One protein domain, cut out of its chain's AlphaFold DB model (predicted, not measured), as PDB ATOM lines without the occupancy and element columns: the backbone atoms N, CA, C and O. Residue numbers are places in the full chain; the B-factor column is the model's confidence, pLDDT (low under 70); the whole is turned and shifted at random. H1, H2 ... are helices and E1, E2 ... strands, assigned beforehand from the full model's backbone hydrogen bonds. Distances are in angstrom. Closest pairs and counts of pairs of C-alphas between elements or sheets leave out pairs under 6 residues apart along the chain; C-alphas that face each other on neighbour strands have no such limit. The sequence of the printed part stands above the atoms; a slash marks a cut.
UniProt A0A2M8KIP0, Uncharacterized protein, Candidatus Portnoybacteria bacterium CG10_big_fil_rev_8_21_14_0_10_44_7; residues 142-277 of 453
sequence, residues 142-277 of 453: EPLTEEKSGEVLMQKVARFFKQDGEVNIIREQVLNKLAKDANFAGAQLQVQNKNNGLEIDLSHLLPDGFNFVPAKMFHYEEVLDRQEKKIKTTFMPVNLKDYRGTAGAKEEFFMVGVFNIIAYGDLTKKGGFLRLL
ATOM      1  N   GLU A 142       3.886  25.954 -11.568       79.50
ATOM      2  CA  GLU A 142       3.656  24.641 -10.960       79.50
ATOM      3  C   GLU A 142       2.166  24.256 -11.140       79.50
ATOM      4  O   GLU A 142       1.298  25.139 -11.132       79.50
ATOM      5  N   PRO A 143       1.823  22.965 -11.309       82.25
ATOM      6  CA  PRO A 143       0.432  22.542 -11.441       82.25
ATOM      7  C   PRO A 143      -0.371  22.850 -10.169       82.25
ATOM      8  O   PRO A 143       0.135  22.730  -9.053       82.25
ATOM      9  N   LEU A 144      -1.650  23.197 -10.337       88.44
ATOM     10  CA  LEU A 144      -2.585  23.342  -9.222       88.44
ATOM     11  C   LEU A 144      -2.735  21.996  -8.497       88.44
ATOM     12  O   LEU A 144      -3.206  21.023  -9.083       88.44
ATOM     13  N   THR A 145      -2.392  21.965  -7.213       90.50
ATOM     14  CA  THR A 145      -2.670  20.831  -6.325       90.50
ATOM     15  C   THR A 145      -3.930  21.107  -5.515       90.50
ATOM     16  O   THR A 145      -4.068  22.197  -4.951       90.50
ATOM     17  N   GLU A 146      -4.819  20.120  -5.422       92.38
ATOM     18  CA  GLU A 146      -6.055  20.188  -4.640       92.38
ATOM     19  C   GLU A 146      -6.145  19.003  -3.669       92.38
ATOM     20  O   GLU A 146      -5.889  17.863  -4.050       92.38
ATOM     21  N   GLU A 147      -6.540  19.271  -2.426       88.50
ATOM     22  CA  GLU A 147      -6.760  18.272  -1.378       88.50
ATOM     23  C   GLU A 147      -8.067  18.601  -0.649       88.50
ATOM     24  O   GLU A 147      -8.309  19.750  -0.274       88.50
ATOM     25  N   LYS A 148      -8.950  17.617  -0.455       89.38
ATOM     26  CA  LYS A 148     -10.246  17.833   0.203       89.38
ATOM     27  C   LYS A 148     -10.210  17.330   1.643       89.38
ATOM     28  O   LYS A 148      -9.960  16.153   1.876       89.38
ATOM     29  N   SER A 149     -10.547  18.205   2.589       79.19
ATOM     30  CA  SER A 149     -10.669  17.883   4.012       79.19
ATOM     31  C   SER A 149     -12.047  18.316   4.520       79.19
ATOM     32  O   SER A 149     -12.322  19.502   4.705       79.19
ATOM     33  N   GLY A 150     -12.955  17.348   4.674       86.12
ATOM     34  CA  GLY A 150     -14.360  17.613   4.996       86.12
ATOM     35  C   GLY A 150     -15.045  18.471   3.926       86.12
ATOM     36  O   GLY A 150     -15.090  18.097   2.752       86.12
ATOM     37  N   GLU A 151     -15.573  19.625   4.334       84.88
ATOM     38  CA  GLU A 151     -16.195  20.614   3.440       84.88
ATOM     39  C   GLU A 151     -15.198  21.626   2.844       84.88
ATOM     40  O   GLU A 151     -15.570  22.399   1.963       84.88
ATOM     41  N   VAL A 152     -13.931  21.610   3.278       75.69
ATOM     42  CA  VAL A 152     -12.894  22.541   2.809       75.69
ATOM     43  C   VAL A 152     -12.078  21.907   1.682       75.69
ATOM     44  O   VAL A 152     -11.546  20.803   1.816       75.69
ATOM     45  N   LEU A 153     -11.932  22.635   0.576       82.31
ATOM     46  CA  LEU A 153     -10.990  22.324  -0.492       82.31
ATOM     47  C   LEU A 153      -9.716  23.153  -0.292       82.31
ATOM     48  O   LEU A 153      -9.703  24.368  -0.487       82.31
ATOM     49  N   MET A 154      -8.637  22.487   0.099       84.25
ATOM     50  CA  MET A 154      -7.297  23.058   0.109       84.25
ATOM     51  C   MET A 154      -6.790  23.125  -1.330       84.25
ATOM     52  O   MET A 154      -6.788  22.123  -2.041       84.25
ATOM     53  N   GLN A 155      -6.347  24.299  -1.760       86.50
ATOM     54  CA  GLN A 155      -5.778  24.525  -3.083       86.50
ATOM     55  C   GLN A 155      -4.409  25.195  -2.945       86.50
ATOM     56  O   GLN A 155      -4.235  26.087  -2.111       86.50
ATOM     57  N   LYS A 156      -3.444  24.811  -3.781       87.38
ATOM     58  CA  LYS A 156      -2.130  25.464  -3.862       87.38
ATOM     59  C   LYS A 156      -1.652  25.534  -5.309       87.38
ATOM     60  O   LYS A 156      -1.747  24.553  -6.040       87.38
ATOM     61  N   VAL A 157      -1.100  26.681  -5.695       88.31
ATOM     62  CA  VAL A 157      -0.441  26.903  -6.988       88.31
ATOM     63  C   VAL A 157       0.810  27.754  -6.781       88.31
ATOM     64  O   VAL A 157       0.824  28.615  -5.901       88.31
ATOM     65  N   ALA A 158       1.845  27.543  -7.593       87.94
ATOM     66  CA  ALA A 158       2.923  28.513  -7.746       87.94
ATOM     67  C   ALA A 158       3.024  28.953  -9.206       87.94
ATOM     68  O   ALA A 158       2.832  28.151 -10.120       87.94
ATOM     69  N   ARG A 159       3.294  30.235  -9.433       89.50
ATOM     70  CA  ARG A 159       3.365  30.862 -10.752       89.50
ATOM     71  C   ARG A 159       4.599  31.756 -10.833       89.50
ATOM     72  O   ARG A 159       5.031  32.311  -9.822       89.50
ATOM     73  N   PHE A 160       5.150  31.882 -12.033       90.25
ATOM     74  CA  PHE A 160       6.350  32.661 -12.306       90.25
ATOM     75  C   PHE A 160       6.032  33.745 -13.329       90.25
ATOM     76  O   PHE A 160       5.546  33.459 -14.421       90.25
ATOM     77  N   PHE A 161       6.342  34.990 -12.987       90.19
ATOM     78  CA  PHE A 161       6.094  36.146 -13.841       90.19
ATOM     79  C   PHE A 161       7.385  36.888 -14.123       90.19
ATOM     80  O   PHE A 161       8.240  37.043 -13.254       90.19
ATOM     81  N   LYS A 162       7.514  37.395 -15.343       89.62
ATOM     82  CA  LYS A 162       8.542  38.376 -15.671       89.62
ATOM     83  C   LYS A 162       7.985  39.751 -15.322       89.62
ATOM     84  O   LYS A 162       6.874  40.070 -15.731       89.62
ATOM     85  N   GLN A 163       8.748  40.561 -14.596       86.25
ATOM     86  CA  GLN A 163       8.419  41.980 -14.482       86.25
ATOM     87  C   GLN A 163       8.639  42.675 -15.836       86.25
ATOM     88  O   GLN A 163       9.526  42.273 -16.595       86.25
ATOM     89  N   ASP A 164       7.883  43.734 -16.122       75.69
ATOM     90  CA  ASP A 164       8.105  44.597 -17.282       75.69
ATOM     91  C   ASP A 164       9.568  45.090 -17.327       75.69
ATOM     92  O   ASP A 164      10.161  45.503 -16.323       75.69
ATOM     93  N   GLY A 165      10.183  45.005 -18.510       70.44
ATOM     94  CA  GLY A 165      11.627  45.202 -18.699       70.44
ATOM     95  C   GLY A 165      12.495  43.970 -18.395       70.44
ATOM     96  O   GLY A 165      13.713  44.049 -18.508       70.44
ATOM     97  N   GLU A 166      11.889  42.836 -18.032       74.25
ATOM     98  CA  GLU A 166      12.497  41.506 -17.877       74.25
ATOM     99  C   GLU A 166      13.623  41.349 -16.837       74.25
ATOM    100  O   GLU A 166      14.160  40.251 -16.714       74.25
ATOM    101  N   VAL A 167      13.965  42.368 -16.044       81.06
ATOM    102  CA  VAL A 167      15.078  42.300 -15.067       81.06
ATOM    103  C   VAL A 167      14.822  41.281 -13.950       81.06
ATOM    104  O   VAL A 167      15.747  40.589 -13.525       81.06
ATOM    105  N   ASN A 168      13.571  41.163 -13.495       89.94
ATOM    106  CA  ASN A 168      13.191  40.325 -12.360       89.94
ATOM    107  C   ASN A 168      12.264  39.171 -12.771       89.94
ATOM    108  O   ASN A 168      11.435  39.309 -13.677       89.94
ATOM    109  N   ILE A 169      12.385  38.048 -12.058       90.50
ATOM    110  CA  ILE A 169      11.398  36.964 -12.008       90.50
ATOM    111  C   ILE A 169      10.681  37.053 -10.662       90.50
ATOM    112  O   ILE A 169      11.318  37.077  -9.612       90.50
ATOM    113  N   ILE A 170       9.357  37.094 -10.699       92.31
ATOM    114  CA  ILE A 170       8.474  37.117  -9.537       92.31
ATOM    115  C   ILE A 170       7.909  35.707  -9.391       92.31
ATOM    116  O   ILE A 170       7.184  35.246 -10.273       92.31
ATOM    117  N   ARG A 171       8.234  35.019  -8.297       92.06
ATOM    118  CA  ARG A 171       7.603  33.755  -7.918       92.06
ATOM    119  C   ARG A 171       6.504  34.047  -6.905       92.06
ATOM    120  O   ARG A 171       6.756  34.557  -5.816       92.06
ATOM    121  N   GLU A 172       5.286  33.693  -7.279       92.00
ATOM    122  CA  GLU A 172       4.092  33.802  -6.453       92.00
ATOM    123  C   GLU A 172       3.617  32.395  -6.100       92.00
ATOM    124  O   GLU A 172       3.291  31.614  -6.990       92.00
ATOM    125  N   GLN A 173       3.546  32.064  -4.812       89.81
ATOM    126  CA  GLN A 173       2.989  30.801  -4.335       89.81
ATOM    127  C   GLN A 173       1.754  31.081  -3.482       89.81
ATOM    128  O   GLN A 173       1.886  31.530  -2.345       89.81
ATOM    129  N   VAL A 174       0.563  30.789  -4.010       86.31
ATOM    130  CA  VAL A 174      -0.715  31.012  -3.317       86.31
ATOM    131  C   VAL A 174      -1.256  29.699  -2.767       86.31
ATOM    132  O   VAL A 174      -1.348  28.696  -3.479       86.31
ATOM    133  N   LEU A 175      -1.653  29.726  -1.498       84.25
ATOM    134  CA  LEU A 175      -2.451  28.704  -0.834       84.25
ATOM    135  C   LEU A 175      -3.839  29.283  -0.543       84.25
ATOM    136  O   LEU A 175      -3.957  30.420  -0.095       84.25
ATOM    137  N   ASN A 176      -4.888  28.505  -0.783       84.12
ATOM    138  CA  ASN A 176      -6.273  28.908  -0.574       84.12
ATOM    139  C   ASN A 176      -7.043  27.794   0.134       84.12
ATOM    140  O   ASN A 176      -7.029  26.650  -0.317       84.12
ATOM    141  N   LYS A 177      -7.729  28.126   1.228       80.25
ATOM    142  CA  LYS A 177      -8.702  27.238   1.873       80.25
ATOM    143  C   LYS A 177     -10.090  27.647   1.403       80.25
ATOM    144  O   LYS A 177     -10.617  28.649   1.878       80.25
ATOM    145  N   LEU A 178     -10.651  26.913   0.448       80.56
ATOM    146  CA  LEU A 178     -11.944  27.215  -0.154       80.56
ATOM    147  C   LEU A 178     -13.058  26.463   0.588       80.56
ATOM    148  O   LEU A 178     -13.066  25.234   0.609       80.56
ATOM    149  N   ALA A 179     -13.988  27.202   1.186       77.56
ATOM    150  CA  ALA A 179     -15.236  26.693   1.745       77.56
ATOM    151  C   ALA A 179     -16.419  27.074   0.831       77.56
ATOM    152  O   ALA A 179     -16.239  27.685  -0.224       77.56
ATOM    153  N   LYS A 180     -17.642  26.701   1.225       78.19
ATOM    154  CA  LYS A 180     -18.867  26.958   0.449       78.19
ATOM    155  C   LYS A 180     -19.195  28.452   0.304       78.19
ATOM    156  O   LYS A 180     -19.775  28.852  -0.700       78.19
ATOM    157  N   ASP A 181     -18.862  29.240   1.319       75.12
ATOM    158  CA  ASP A 181     -19.299  30.622   1.549       75.12
ATOM    159  C   ASP A 181     -18.144  31.588   1.879       75.12
ATOM    160  O   ASP A 181     -18.366  32.777   2.084       75.12
ATOM    161  N   ALA A 182     -16.904  31.096   1.908       71.06
ATOM    162  CA  ALA A 182     -15.706  31.893   2.151       71.06
ATOM    163  C   ALA A 182     -14.466  31.231   1.537       71.06
ATOM    164  O   ALA A 182     -14.426  30.016   1.328       71.06
ATOM    165  N   ASN A 183     -13.412  32.013   1.305       75.00
ATOM    166  CA  ASN A 183     -12.082  31.477   1.050       75.00
ATOM    167  C   ASN A 183     -11.040  32.187   1.926       75.00
ATOM    168  O   ASN A 183     -11.106  33.396   2.132       75.00
ATOM    169  N   PHE A 184     -10.066  31.432   2.430       77.50
ATOM    170  CA  PHE A 184      -8.935  31.967   3.188       77.50
ATOM    171  C   PHE A 184      -7.662  31.757   2.376       77.50
ATOM    172  O   PHE A 184      -7.066  30.676   2.398       77.50
ATOM    173  N   ALA A 185      -7.284  32.787   1.624       79.25
ATOM    174  CA  ALA A 185      -6.076  32.801   0.813       79.25
ATOM    175  C   ALA A 185      -4.877  33.381   1.579       79.25
ATOM    176  O   ALA A 185      -5.030  34.209   2.473       79.25
ATOM    177  N   GLY A 186      -3.678  32.957   1.190       83.06
ATOM    178  CA  GLY A 186      -2.400  33.511   1.625       83.06
ATOM    179  C   GLY A 186      -1.322  33.220   0.584       83.06
ATOM    180  O   GLY A 186      -1.375  32.192  -0.093       83.06
ATOM    181  N   ALA A 187      -0.357  34.121   0.438       85.88
ATOM    182  CA  ALA A 187       0.690  34.034  -0.570       85.88
ATOM    183  C   ALA A 187       2.093  34.220   0.017       85.88
ATOM    184  O   ALA A 187       2.308  35.002   0.944       85.88
ATOM    185  N   GLN A 188       3.055  33.521  -0.581       88.88
ATOM    186  CA  GLN A 188       4.481  33.804  -0.464       88.88
ATOM    187  C   GLN A 188       4.941  34.453  -1.772       88.88
ATOM    188  O   GLN A 188       4.617  33.962  -2.857       88.88
ATOM    189  N   LEU A 189       5.681  35.555  -1.656       90.62
ATOM    190  CA  LEU A 189       6.195  36.334  -2.777       90.62
ATOM    191  C   LEU A 189       7.720  36.381  -2.701       90.62
ATOM    192  O   LEU A 189       8.278  36.885  -1.726       90.62
ATOM    193  N   GLN A 190       8.376  35.874  -3.739       92.00
ATOM    194  CA  GLN A 190       9.828  35.898  -3.896       92.00
ATOM    195  C   GLN A 190      10.170  36.620  -5.201       92.00
ATOM    196  O   GLN A 190       9.489  36.432  -6.212       92.00
ATOM    197  N   VAL A 191      11.213  37.449  -5.200       91.88
ATOM    198  CA  VAL A 191      11.660  38.173  -6.398       91.88
ATOM    199  C   VAL A 191      13.142  37.925  -6.622       91.88
ATOM    200  O   VAL A 191      13.954  38.243  -5.760       91.88
ATOM    201  N   GLN A 192      13.489  37.386  -7.787       88.88
ATOM    202  CA  GLN A 192      14.864  37.112  -8.193       88.88
ATOM    203  C   GLN A 192      15.293  38.065  -9.311       88.88
ATOM    204  O   GLN A 192      14.642  38.150 -10.353       88.88
ATOM    205  N   ASN A 193      16.421  38.744  -9.121       85.62
ATOM    206  CA  ASN A 193      17.065  39.557 -10.148       85.62
ATOM    207  C   ASN A 193      17.872  38.647 -11.089       85.62
ATOM    208  O   ASN A 193      18.852  38.025 -10.678       85.62
ATOM    209  N   LYS A 194      17.490  38.585 -12.371       84.00
ATOM    210  CA  LYS A 194      18.122  37.693 -13.365       84.00
ATOM    211  C   LYS A 194      19.596  38.010 -13.623       84.00
ATOM    212  O   LYS A 194      20.336  37.129 -14.048       84.00
ATOM    213  N   ASN A 195      20.022  39.256 -13.412       81.50
ATOM    214  CA  ASN A 195      21.353  39.720 -13.810       81.50
ATOM    215  C   ASN A 195      22.450  39.320 -12.816       81.50
ATOM    216  O   ASN A 195      23.601  39.166 -13.212       81.50
ATOM    217  N   ASN A 196      22.109  39.188 -11.531       78.69
ATOM    218  CA  ASN A 196      23.054  38.821 -10.472       78.69
ATOM    219  C   ASN A 196      22.633  37.581  -9.669       78.69
ATOM    220  O   ASN A 196      23.443  37.072  -8.902       78.69
ATOM    221  N   GLY A 197      21.414  37.067  -9.860       78.38
ATOM    222  CA  GLY A 197      20.898  35.887  -9.168       78.38
ATOM    223  C   GLY A 197      20.524  36.122  -7.703       78.38
ATOM    224  O   GLY A 197      20.249  35.147  -7.008       78.38
ATOM    225  N   LEU A 198      20.518  37.375  -7.229       80.44
ATOM    226  CA  LEU A 198      20.045  37.713  -5.886       80.44
ATOM    227  C   LEU A 198      18.522  37.589  -5.815       80.44
ATOM    228  O   LEU A 198      17.806  38.029  -6.718       80.44
ATOM    229  N   GLU A 199      18.040  37.029  -4.715       86.06
ATOM    230  CA  GLU A 199      16.630  36.848  -4.399       86.06
ATOM    231  C   GLU A 199      16.245  37.676  -3.166       86.06
ATOM    232  O   GLU A 199      17.061  37.959  -2.288       86.06
ATOM    233  N   ILE A 200      14.977  38.065  -3.087       87.38
ATOM    234  CA  ILE A 200      14.363  38.580  -1.868       87.38
ATOM    235  C   ILE A 200      13.046  37.853  -1.604       87.38
ATOM    236  O   ILE A 200      12.156  37.844  -2.456       87.38
ATOM    237  N   ASP A 201      12.910  37.270  -0.413       88.38
ATOM    238  CA  ASP A 201      11.623  36.786   0.085       88.38
ATOM    239  C   ASP A 201      10.931  37.942   0.817       88.38
ATOM    240  O   ASP A 201      11.385  38.418   1.864       88.38
ATOM    241  N   LEU A 202       9.825  38.423   0.246       91.31
ATOM    242  CA  LEU A 202       9.129  39.603   0.753       91.31
ATOM    243  C   LEU A 202       8.448  39.350   2.106       91.31
ATOM    244  O   LEU A 202       8.085  40.313   2.778       91.31
ATOM    245  N   SER A 203       8.294  38.094   2.545       85.50
ATOM    246  CA  SER A 203       7.748  37.785   3.873       85.50
ATOM    247  C   SER A 203       8.638  38.308   5.004       85.50
ATOM    248  O   SER A 203       8.122  38.695   6.051       85.50
ATOM    249  N   HIS A 204       9.949  38.439   4.773       87.19
ATOM    250  CA  HIS A 204      10.882  39.039   5.734       87.19
ATOM    251  C   HIS A 204      10.652  40.541   5.947       87.19
ATOM    252  O   HIS A 204      11.131  41.092   6.934       87.19
ATOM    253  N   LEU A 205       9.936  41.218   5.042       91.56
ATOM    254  CA  LEU A 205       9.621  42.643   5.159       91.56
ATOM    255  C   LEU A 205       8.364  42.881   6.007       91.56
ATOM    256  O   LEU A 205       8.058  44.033   6.312       91.56
ATOM    257  N   LEU A 206       7.634  41.823   6.376       85.62
ATOM    258  CA  LEU A 206       6.372  41.920   7.101       85.62
ATOM    259  C   LEU A 206       6.568  41.984   8.622       85.62
ATOM    260  O   LEU A 206       7.496  41.372   9.151       85.62
ATOM    261  N   PRO A 207       5.666  42.665   9.354       83.69
ATOM    262  CA  PRO A 207       5.556  42.477  10.792       83.69
ATOM    263  C   PRO A 207       5.035  41.073  11.136       83.69
ATOM    264  O   PRO A 207       4.297  40.454  10.363       83.69
ATOM    265  N   ASP A 208       5.358  40.587  12.336       80.56
ATOM    266  CA  ASP A 208       4.934  39.263  12.799       80.56
ATOM    267  C   ASP A 208       3.414  39.065  12.723       80.56
ATOM    268  O   ASP A 208       2.628  39.810  13.307       80.56
ATOM    269  N   GLY A 209       3.005  37.997  12.035       73.00
ATOM    270  CA  GLY A 209       1.601  37.617  11.878       73.00
ATOM    271  C   GLY A 209       0.920  38.176  10.629       73.00
ATOM    272  O   GLY A 209      -0.154  37.676  10.295       73.00
ATOM    273  N   PHE A 210       1.540  39.123   9.914       82.69
ATOM    274  CA  PHE A 210       1.033  39.594   8.624       82.69
ATOM    275  C   PHE A 210       1.297  38.597   7.492       82.69
ATOM    276  O   PHE A 210       2.286  37.864   7.506       82.69
ATOM    277  N   ASN A 211       0.399  38.570   6.505       83.62
ATOM    278  CA  ASN A 211       0.488  37.695   5.333       83.62
ATOM    279  C   ASN A 211       0.076  38.457   4.068       83.62
ATOM    280  O   ASN A 211      -0.842  39.282   4.102       83.62
ATOM    281  N   PHE A 212       0.710  38.141   2.937       89.81
ATOM    282  CA  PHE A 212       0.252  38.619   1.634       89.81
ATOM    283  C   PHE A 212      -0.977  37.837   1.172       89.81
ATOM    284  O   PHE A 212      -1.074  36.632   1.407       89.81
ATOM    285  N   VAL A 213      -1.887  38.500   0.463       86.81
ATOM    286  CA  VAL A 213      -3.047  37.882  -0.194       86.81
ATOM    287  C   VAL A 213      -3.254  38.568  -1.548       86.81
ATOM    288  O   VAL A 213      -3.200  39.795  -1.596       86.81
ATOM    289  N   PRO A 214      -3.511  37.861  -2.660       91.81
ATOM    290  CA  PRO A 214      -3.916  38.547  -3.880       91.81
ATOM    291  C   PRO A 214      -5.221  39.310  -3.644       91.81
ATOM    292  O   PRO A 214      -6.184  38.713  -3.165       91.81
ATOM    293  N   ALA A 215      -5.312  40.584  -4.028       90.50
ATOM    294  CA  ALA A 215      -6.519  41.391  -3.817       90.50
ATOM    295  C   ALA A 215      -7.772  40.733  -4.428       90.50
ATOM    296  O   ALA A 215      -8.817  40.650  -3.788       90.50
ATOM    297  N   LYS A 216      -7.630  40.117  -5.612       88.94
ATOM    298  CA  LYS A 216      -8.697  39.337  -6.271       88.94
ATOM    299  C   LYS A 216      -9.186  38.130  -5.445       88.94
ATOM    300  O   LYS A 216     -10.303  37.682  -5.661       88.94
ATOM    301  N   MET A 217      -8.376  37.597  -4.527       82.69
ATOM    302  CA  MET A 217      -8.730  36.488  -3.626       82.69
ATOM    303  C   MET A 217      -9.329  36.962  -2.288       82.69
ATOM    304  O   MET A 217      -9.687  36.121  -1.464       82.69
ATOM    305  N   PHE A 218      -9.428  38.278  -2.066       75.50
ATOM    306  CA  PHE A 218     -10.071  38.908  -0.911       75.50
ATOM    307  C   PHE A 218     -11.298  39.704  -1.387       75.50
ATOM    308  O   PHE A 218     -11.335  40.931  -1.333       75.50
ATOM    309  N   HIS A 219     -12.294  38.995  -1.922       71.62
ATOM    310  CA  HIS A 219     -13.500  39.614  -2.466       71.62
ATOM    311  C   HIS A 219     -14.666  39.530  -1.476       71.62
ATOM    312  O   HIS A 219     -14.933  38.478  -0.890       71.62
ATOM    313  N   TYR A 220     -15.371  40.643  -1.298       70.31
ATOM    314  CA  TYR A 220     -16.585  40.729  -0.503       70.31
ATOM    315  C   TYR A 220     -17.580  41.695  -1.152       70.31
ATOM    316  O   TYR A 220     -17.186  42.647  -1.826       70.31
ATOM    317  N   GLU A 221     -18.865  41.451  -0.922       70.69
ATOM    318  CA  GLU A 221     -19.962  42.357  -1.254       70.69
ATOM    319  C   GLU A 221     -20.559  42.935   0.028       70.69
ATOM    320  O   GLU A 221     -20.749  42.226   1.018       70.69
ATOM    321  N   GLU A 222     -20.887  44.223   0.007       67.31
ATOM    322  CA  GLU A 222     -21.599  44.900   1.089       67.31
ATOM    323  C   GLU A 222     -23.022  45.218   0.644       67.31
ATOM    324  O   GLU A 222     -23.251  46.057  -0.227       67.31
ATOM    325  N   VAL A 223     -23.995  44.539   1.251       72.25
ATOM    326  CA  VAL A 223     -25.417  44.734   0.953       72.25
ATOM    327  C   VAL A 223     -26.084  45.400   2.148       72.25
ATOM    328  O   VAL A 223     -25.989  44.910   3.272       72.25
ATOM    329  N   LEU A 224     -26.790  46.511   1.923       61.06
ATOM    330  CA  LEU A 224     -27.632  47.115   2.955       61.06
ATOM    331  C   LEU A 224     -28.849  46.218   3.215       61.06
ATOM    332  O   LEU A 224     -29.803  46.206   2.433       61.06
ATOM    333  N   ASP A 225     -28.841  45.520   4.347       70.94
ATOM    334  CA  ASP A 225     -30.025  44.856   4.866       70.94
ATOM    335  C   ASP A 225     -31.018  45.927   5.335       70.94
ATOM    336  O   ASP A 225     -30.817  46.613   6.341       70.94
ATOM    337  N   ARG A 226     -32.096  46.103   4.565       65.75
ATOM    338  CA  ARG A 226     -33.137  47.102   4.845       65.75
ATOM    339  C   ARG A 226     -34.044  46.718   6.018       65.75
ATOM    340  O   ARG A 226     -34.723  47.601   6.537       65.75
ATOM    341  N   GLN A 227     -34.077  45.445   6.422       67.50
ATOM    342  CA  GLN A 227     -34.870  44.977   7.561       67.50
ATOM    343  C   GLN A 227     -34.094  45.179   8.866       67.50
ATOM    344  O   GLN A 227     -34.610  45.801   9.793       67.50
ATOM    345  N   GLU A 228     -32.832  44.746   8.915       65.31
ATOM    346  CA  GLU A 228     -31.956  44.962  10.075       65.31
ATOM    347  C   GLU A 228     -31.367  46.379  10.161       65.31
ATOM    348  O   GLU A 228     -30.852  46.762  11.213       65.31
ATOM    349  N   LYS A 229     -31.440  47.159   9.073       61.97
ATOM    350  CA  LYS A 229     -30.804  48.481   8.908       61.97
ATOM    351  C   LYS A 229     -29.288  48.443   9.142       61.97
ATOM    352  O   LYS A 229     -28.722  49.338   9.769       61.97
ATOM    353  N   LYS A 230     -28.630  47.398   8.635       51.84
ATOM    354  CA  LYS A 230     -27.182  47.172   8.759       51.84
ATOM    355  C   LYS A 230     -26.573  46.845   7.405       51.84
ATOM    356  O   LYS A 230     -27.225  46.249   6.553       51.84
ATOM    357  N   ILE A 231     -25.301  47.181   7.233       52.41
ATOM    358  CA  ILE A 231     -24.506  46.648   6.128       52.41
ATOM    359  C   ILE A 231     -24.150  45.199   6.467       52.41
ATOM    360  O   ILE A 231     -23.582  44.923   7.525       52.41
ATOM    361  N   LYS A 232     -24.504  44.277   5.573       63.03
ATOM    362  CA  LYS A 232     -24.132  42.869   5.634       63.03
ATOM    363  C   LYS A 232     -23.008  42.616   4.636       63.03
ATOM    364  O   LYS A 232     -23.244  42.553   3.430       63.03
ATOM    365  N   THR A 233     -21.799  42.455   5.156       60.31
ATOM    366  CA  THR A 233     -20.630  42.032   4.380       60.31
ATOM    367  C   THR A 233     -20.701  40.523   4.139       60.31
ATOM    368  O   THR A 233     -20.767  39.746   5.092       60.31
ATOM    369  N   THR A 234     -20.695  40.102   2.876       64.44
ATOM    370  CA  THR A 234     -20.675  38.690   2.464       64.44
ATOM    371  C   THR A 234     -19.395  38.436   1.681       64.44
ATOM    372  O   THR A 234     -19.151  39.096   0.674       64.44
ATOM    373  N   PHE A 235     -18.559  37.504   2.136       68.56
ATOM    374  CA  PHE A 235     -17.352  37.124   1.401       68.56
ATOM    375  C   PHE A 235     -17.724  36.283   0.180       68.56
ATOM    376  O   PHE A 235     -18.592  35.415   0.253       68.56
ATOM    377  N   MET A 236     -17.069  36.540  -0.949       77.00
ATOM    378  CA  MET A 236     -17.276  35.785  -2.180       77.00
ATOM    379  C   MET A 236     -16.126  34.787  -2.359       77.00
ATOM    380  O   MET A 236     -15.003  35.219  -2.619       77.00
ATOM    381  N   PRO A 237     -16.368  33.469  -2.226       77.81
ATOM    382  CA  PRO A 237     -15.314  32.466  -2.313       77.81
ATOM    383  C   PRO A 237     -14.701  32.406  -3.719       77.81
ATOM    384  O   PRO A 237     -15.374  32.050  -4.689       77.81
ATOM    385  N   VAL A 238     -13.405  32.701  -3.832       85.06
ATOM    386  CA  VAL A 238     -12.657  32.637  -5.098       85.06
ATOM    387  C   VAL A 238     -11.843  31.346  -5.188       85.06
ATOM    388  O   VAL A 238     -11.089  30.988  -4.280       85.06
ATOM    389  N   ASN A 239     -11.985  30.639  -6.311       90.88
ATOM    390  CA  ASN A 239     -11.269  29.405  -6.613       90.88
ATOM    391  C   ASN A 239      -9.925  29.708  -7.308       90.88
ATOM    392  O   ASN A 239      -9.869  30.523  -8.230       90.88
ATOM    393  N   LEU A 240      -8.835  29.024  -6.929       89.38
ATOM    394  CA  LEU A 240      -7.519  29.239  -7.557       89.38
ATOM    395  C   LEU A 240      -7.457  28.853  -9.047       89.38
ATOM    396  O   LEU A 240      -6.554  29.313  -9.745       89.38
ATOM    397  N   LYS A 241      -8.421  28.079  -9.566       89.88
ATOM    398  CA  LYS A 241      -8.579  27.819 -11.011       89.88
ATOM    399  C   LYS A 241      -8.874  29.102 -11.798       89.88
ATOM    400  O   LYS A 241      -8.353  29.275 -12.898       89.88
ATOM    401  N   ASP A 242      -9.617  30.030 -11.197       88.44
ATOM    402  CA  ASP A 242     -10.015  31.316 -11.792       88.44
ATOM    403  C   ASP A 242      -9.016  32.451 -11.483       88.44
ATOM    404  O   ASP A 242      -9.126  33.587 -11.979       88.44
ATOM    405  N   TYR A 243      -8.004  32.144 -10.666       88.19
ATOM    406  CA  TYR A 243      -6.897  33.026 -10.341       88.19
ATOM    407  C   TYR A 243      -5.686  32.740 -11.238       88.19
ATOM    408  O   TYR A 243      -4.942  31.773 -11.054       88.19
ATOM    409  N   ARG A 244      -5.471  33.615 -12.228       86.38
ATOM    410  CA  ARG A 244      -4.365  33.517 -13.199       86.38
ATOM    411  C   ARG A 244      -3.012  33.992 -12.651       86.38
ATOM    412  O   ARG A 244      -2.012  33.857 -13.349       86.38
ATOM    413  N   GLY A 245      -2.978  34.455 -11.402       85.69
ATOM    414  CA  GLY A 245      -1.807  35.047 -10.763       85.69
ATOM    415  C   GLY A 245      -1.824  36.570 -10.749       85.69
ATOM    416  O   GLY A 245      -2.827  37.187 -11.117       85.69
ATOM    417  N   THR A 246      -0.718  37.164 -10.303       86.56
ATOM    418  CA  THR A 246      -0.566  38.625 -10.201       86.56
ATOM    419  C   THR A 246      -0.602  39.343 -11.560       86.56
ATOM    420  O   THR A 246      -1.229  40.395 -11.665       86.56
ATOM    421  N   ALA A 247      -0.041  38.760 -12.628       83.62
ATOM    422  CA  ALA A 247      -0.048  39.382 -13.956       83.62
ATOM    423  C   ALA A 247      -1.475  39.562 -14.508       83.62
ATOM    424  O   ALA A 247      -2.231  38.597 -14.654       83.62
ATOM    425  N   GLY A 248      -1.847  40.801 -14.839       72.75
ATOM    426  CA  GLY A 248      -3.198  41.140 -15.288       72.75
ATOM    427  C   GLY A 248      -4.250  41.131 -14.171       72.75
ATOM    428  O   GLY A 248      -5.450  41.162 -14.461       72.75
ATOM    429  N   ALA A 249      -3.837  41.093 -12.900       79.44
ATOM    430  CA  ALA A 249      -4.723  41.398 -11.786       79.44
ATOM    431  C   ALA A 249      -5.162  42.876 -11.821       79.44
ATOM    432  O   ALA A 249      -4.579  43.724 -12.504       79.44
ATOM    433  N   LYS A 250      -6.213  43.200 -11.061       76.25
ATOM    434  CA  LYS A 250      -6.580  44.598 -10.818       76.25
ATOM    435  C   LYS A 250      -5.466  45.312 -10.047       76.25
ATOM    436  O   LYS A 250      -4.758  44.696  -9.257       76.25
ATOM    437  N   GLU A 251      -5.372  46.627 -10.209       78.31
ATOM    438  CA  GLU A 251      -4.404  47.487  -9.505       78.31
ATOM    439  C   GLU A 251      -4.875  47.853  -8.080       78.31
ATOM    440  O   GLU A 251      -4.715  48.979  -7.617       78.31
ATOM    441  N   GLU A 252      -5.479  46.885  -7.385       87.81
ATOM    442  CA  GLU A 252      -5.981  47.012  -6.016       87.81
ATOM    443  C   GLU A 252      -4.885  46.567  -5.031       87.81
ATOM    444  O   GLU A 252      -4.436  45.423  -5.056       87.81
ATOM    445  N   PHE A 253      -4.449  47.485  -4.169       93.31
ATOM    446  CA  PHE A 253      -3.494  47.260  -3.080       93.31
ATOM    447  C   PHE A 253      -4.097  47.880  -1.816       93.31
ATOM    448  O   PHE A 253      -4.650  48.976  -1.906       93.31
ATOM    449  N   PHE A 254      -4.079  47.159  -0.691       88.75
ATOM    450  CA  PHE A 254      -4.626  47.647   0.583       88.75
ATOM    451  C   PHE A 254      -4.201  46.782   1.781       88.75
ATOM    452  O   PHE A 254      -4.074  45.560   1.680       88.75
ATOM    453  N   MET A 255      -4.063  47.393   2.957       88.38
ATOM    454  CA  MET A 255      -3.763  46.712   4.219       88.38
ATOM    455  C   MET A 255      -5.011  46.568   5.120       88.38
ATOM    456  O   MET A 255      -5.693  47.541   5.462       88.38
ATOM    457  N   VAL A 256      -5.303  45.338   5.564       74.06
ATOM    458  CA  VAL A 256      -6.430  45.004   6.457       74.06
ATOM    459  C   VAL A 256      -5.929  44.505   7.813       74.06
ATOM    460  O   VAL A 256      -5.851  43.305   8.079       74.06
ATOM    461  N   GLY A 257      -5.633  45.458   8.698       65.50
ATOM    462  CA  GLY A 257      -5.037  45.216  10.015       65.50
ATOM    463  C   GLY A 257      -5.771  44.212  10.909       65.50
ATOM    464  O   GLY A 257      -5.141  43.326  11.475       65.50
ATOM    465  N   VAL A 258      -7.112  44.226  10.935       65.31
ATOM    466  CA  VAL A 258      -7.911  43.272  11.742       65.31
ATOM    467  C   VAL A 258      -7.693  41.798  11.354       65.31
ATOM    468  O   VAL A 258      -7.893  40.911  12.181       65.31
ATOM    469  N   PHE A 259      -7.235  41.531  10.127       63.69
ATOM    470  CA  PHE A 259      -6.869  40.193   9.652       63.69
ATOM    471  C   PHE A 259      -5.353  40.008   9.468       63.69
ATOM    472  O   PHE A 259      -4.918  38.927   9.081       63.69
ATOM    473  N   ASN A 260      -4.548  41.042   9.741       75.69
ATOM    474  CA  ASN A 260      -3.128  41.129   9.387       75.69
ATOM    475  C   ASN A 260      -2.870  40.761   7.905       75.69
ATOM    476  O   ASN A 260      -1.972  39.986   7.576       75.69
ATOM    477  N   ILE A 261      -3.696  41.284   6.995       82.25
ATOM    478  CA  ILE A 261      -3.591  41.023   5.551       82.25
ATOM    479  C   ILE A 261      -2.969  42.221   4.839       82.25
ATOM    480  O   ILE A 261      -3.352  43.363   5.087       82.25
ATOM    481  N   ILE A 262      -2.058  41.949   3.906       90.25
ATOM    482  CA  ILE A 262      -1.618  42.899   2.879       90.25
ATOM    483  C   ILE A 262      -2.099  42.369   1.530       90.25
ATOM    484  O   ILE A 262      -1.584  41.371   1.018       90.25
ATOM    485  N   ALA A 263      -3.117  43.024   0.983       90.44
ATOM    486  CA  ALA A 263      -3.666  42.711  -0.319       90.44
ATOM    487  C   ALA A 263      -2.823  43.354  -1.425       90.44
ATOM    488  O   ALA A 263      -2.446  44.524  -1.321       90.44
ATOM    489  N   TYR A 264      -2.538  42.599  -2.487       95.12
ATOM    490  CA  TYR A 264      -1.715  43.068  -3.602       95.12
ATOM    491  C   TYR A 264      -2.338  42.788  -4.974       95.12
ATOM    492  O   TYR A 264      -3.014  41.776  -5.182       95.12
ATOM    493  N   GLY A 265      -2.091  43.709  -5.903       94.19
ATOM    494  CA  GLY A 265      -2.579  43.666  -7.275       94.19
ATOM    495  C   GLY A 265      -1.554  43.084  -8.246       94.19
ATOM    496  O   GLY A 265      -0.931  42.053  -7.987       94.19
ATOM    497  N   ASP A 266      -1.389  43.756  -9.382       94.25
ATOM    498  CA  ASP A 266      -0.420  43.387 -10.416       94.25
ATOM    499  C   ASP A 266       1.000  43.884 -10.079       94.25
ATOM    500  O   ASP A 266       1.257  45.087 -10.003       94.25
ATOM    501  N   LEU A 267       1.917  42.939  -9.862       94.06
ATOM    502  CA  LEU A 267       3.325  43.168  -9.533       94.06
ATOM    503  C   LEU A 267       4.240  43.181 -10.770       94.06
ATOM    504  O   LEU A 267       5.421  43.501 -10.636       94.06
ATOM    505  N   THR A 268       3.749  42.840 -11.970       91.62
ATOM    506  CA  THR A 268       4.590  42.880 -13.183       91.62
ATOM    507  C   THR A 268       4.728  44.295 -13.741       91.62
ATOM    508  O   THR A 268       5.737  44.595 -14.381       91.62
ATOM    509  N   LYS A 269       3.745  45.163 -13.466       90.38
ATOM    510  CA  LYS A 269       3.652  46.553 -13.941       90.38
ATOM    511  C   LYS A 269       4.557  47.541 -13.192       90.38
ATOM    512  O   LYS A 269       4.892  47.350 -12.021       90.38
ATOM    513  N   LYS A 270       4.856  48.672 -13.850       91.12
ATOM    514  CA  LYS A 270       5.504  49.864 -13.262       91.12
ATOM    515  C   LYS A 270       4.814  50.291 -11.958       91.12
ATOM    516  O   LYS A 270       3.635  50.638 -11.965       91.12
ATOM    517  N   GLY A 271       5.552  50.338 -10.850       92.12
ATOM    518  CA  GLY A 271       5.039  50.811  -9.561       92.12
ATOM    519  C   GLY A 271       4.255  49.781  -8.737       92.12
ATOM    520  O   GLY A 271       3.817  50.129  -7.638       92.12
ATOM    521  N   GLY A 272       4.076  48.543  -9.214       94.06
ATOM    522  CA  GLY A 272       3.384  47.481  -8.472       94.06
ATOM    523  C   GLY A 272       4.086  47.103  -7.160       94.06
ATOM    524  O   GLY A 272       3.439  46.985  -6.118       94.06
ATOM    525  N   PHE A 273       5.419  47.014  -7.158       95.69
ATOM    526  CA  PHE A 273       6.186  46.797  -5.929       95.69
ATOM    527  C   PHE A 273       6.264  48.054  -5.068       95.69
ATOM    528  O   PHE A 273       6.258  47.939  -3.845       95.69
ATOM    529  N   LEU A 274       6.294  49.255  -5.658       95.81
ATOM    530  CA  LEU A 274       6.243  50.487  -4.863       95.81
ATOM    531  C   LEU A 274       4.916  50.605  -4.087       95.81
ATOM    532  O   LEU A 274       4.939  50.978  -2.915       95.81
ATOM    533  N   ARG A 275       3.786  50.225  -4.706       96.19
ATOM    534  CA  ARG A 275       2.472  50.106  -4.046       96.19
ATOM    535  C   ARG A 275       2.478  49.033  -2.955       96.19
ATOM    536  O   ARG A 275       2.075  49.314  -1.834       96.19
ATOM    537  N   LEU A 276       3.023  47.845  -3.229       97.38
ATOM    538  CA  LEU A 276       3.153  46.790  -2.214       97.38
ATOM    539  C   LEU A 276       3.975  47.242  -0.991       97.38
ATOM    540  O   LEU A 276       3.594  46.990   0.150       97.38
ATOM    541  N   LEU A 277       5.090  47.941  -1.216       97.25
ATOM    542  CA  LEU A 277       5.939  48.497  -0.157       97.25
ATOM    543  C   LEU A 277       5.217  49.590   0.661       97.25
ATOM    544  O   LEU A 277       5.443  49.719   1.865       97.25
TER     545      LEU A 277
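AT A GLANCE: This is residues 142 to 277 of the 453 residues of an uncharacterized protein of Candidatus Portnoybacteria bacterium CG10_big_fil_rev_8_21_14_0_10_44_7 (UniProt A0A2M8KIP0). A twisted, curled sheet of five antiparallel strands, with E2, E3 and E4 the long ones, has a small three-stranded sheet beside it, whose strand E6 crosses E4. The hairpin E7 and E8 reaches away at one end of the longest axis, the turn between E4 and E5 lies at the other end, and the short helix H2 lies over E10 of the small sheet. The printed part has 136 residues, with two named helices and ten named strands that follow along the chain as E1 E2 E3 E4 E5 H1 E6 E7 E8 E9 E10 H2, and its class is mostly strand. By its radius of gyration of the C-alphas, 16.3 A, it is compact, but its outline is elongated, spanning 60 by 32 by 29 A.

HOW THE PARTS SIT: E1, residues 145 to 149, E2, 152 to 162, E3, 168 to 178, E4, 183 to 193, and E5, 199 to 201, form a meander, each strand the antiparallel neighbour of the one before. Across its pairs lie N 147 and O 154 at 2.9 A, N 157 and O 174 at 3.0 A, N 175 and O 186 at 2.9 A, and N 191 and O 200 at 2.9 A. H1, residues 202 to 205, only grazes this sheet with residues 202 to 203. E6, residues 211 to 214, comes closest to E4 at the C-alphas of Gly 186 and Val 213, 4.8 A apart. E7, residues 220 to 225, and E8, residues 230 to 235, are an antiparallel hairpin, with N 223 and O 232 at 3.0 A. E9, residues 254 to 256, and E10, residues 261 to 264, are another hairpin, with N 256 and O 261 at 2.8 A. E6 is parallel to E10, with N 262 and O 211 at 2.9 A. E4 and E10 are near each other. H2, residues 272 to 277, is on the sheet E6 E10 E9, at a height of 8.8 A over the sheet, and runs along E10 at 8 degrees on the local plane. In H2 every O i to N i+4 pair is within hydrogen-bond range; H1 is too short for one.

IN THESE COORDINATES: E1 begins at C-alpha 145, (-2.670, 20.831, -6.325). E2, E3 and E4 measure 32.4, 30.9 and 32.3 A, and E7 and E8 15.0 and 15.9 A. H2 ends at C-alpha 277, (5.939, 48.497, -0.157).

THE WHOLE: The two C-alphas farthest apart, those of Asn 196 and Gln 227, are 61.0 A apart. The printed part has no cut. The link from E8 to E9, residues 236 to 253, is long. The mean pLDDT of the printed part is 82.7; residues 222, 224, 226 to 235 and 257 to 259 are under 70.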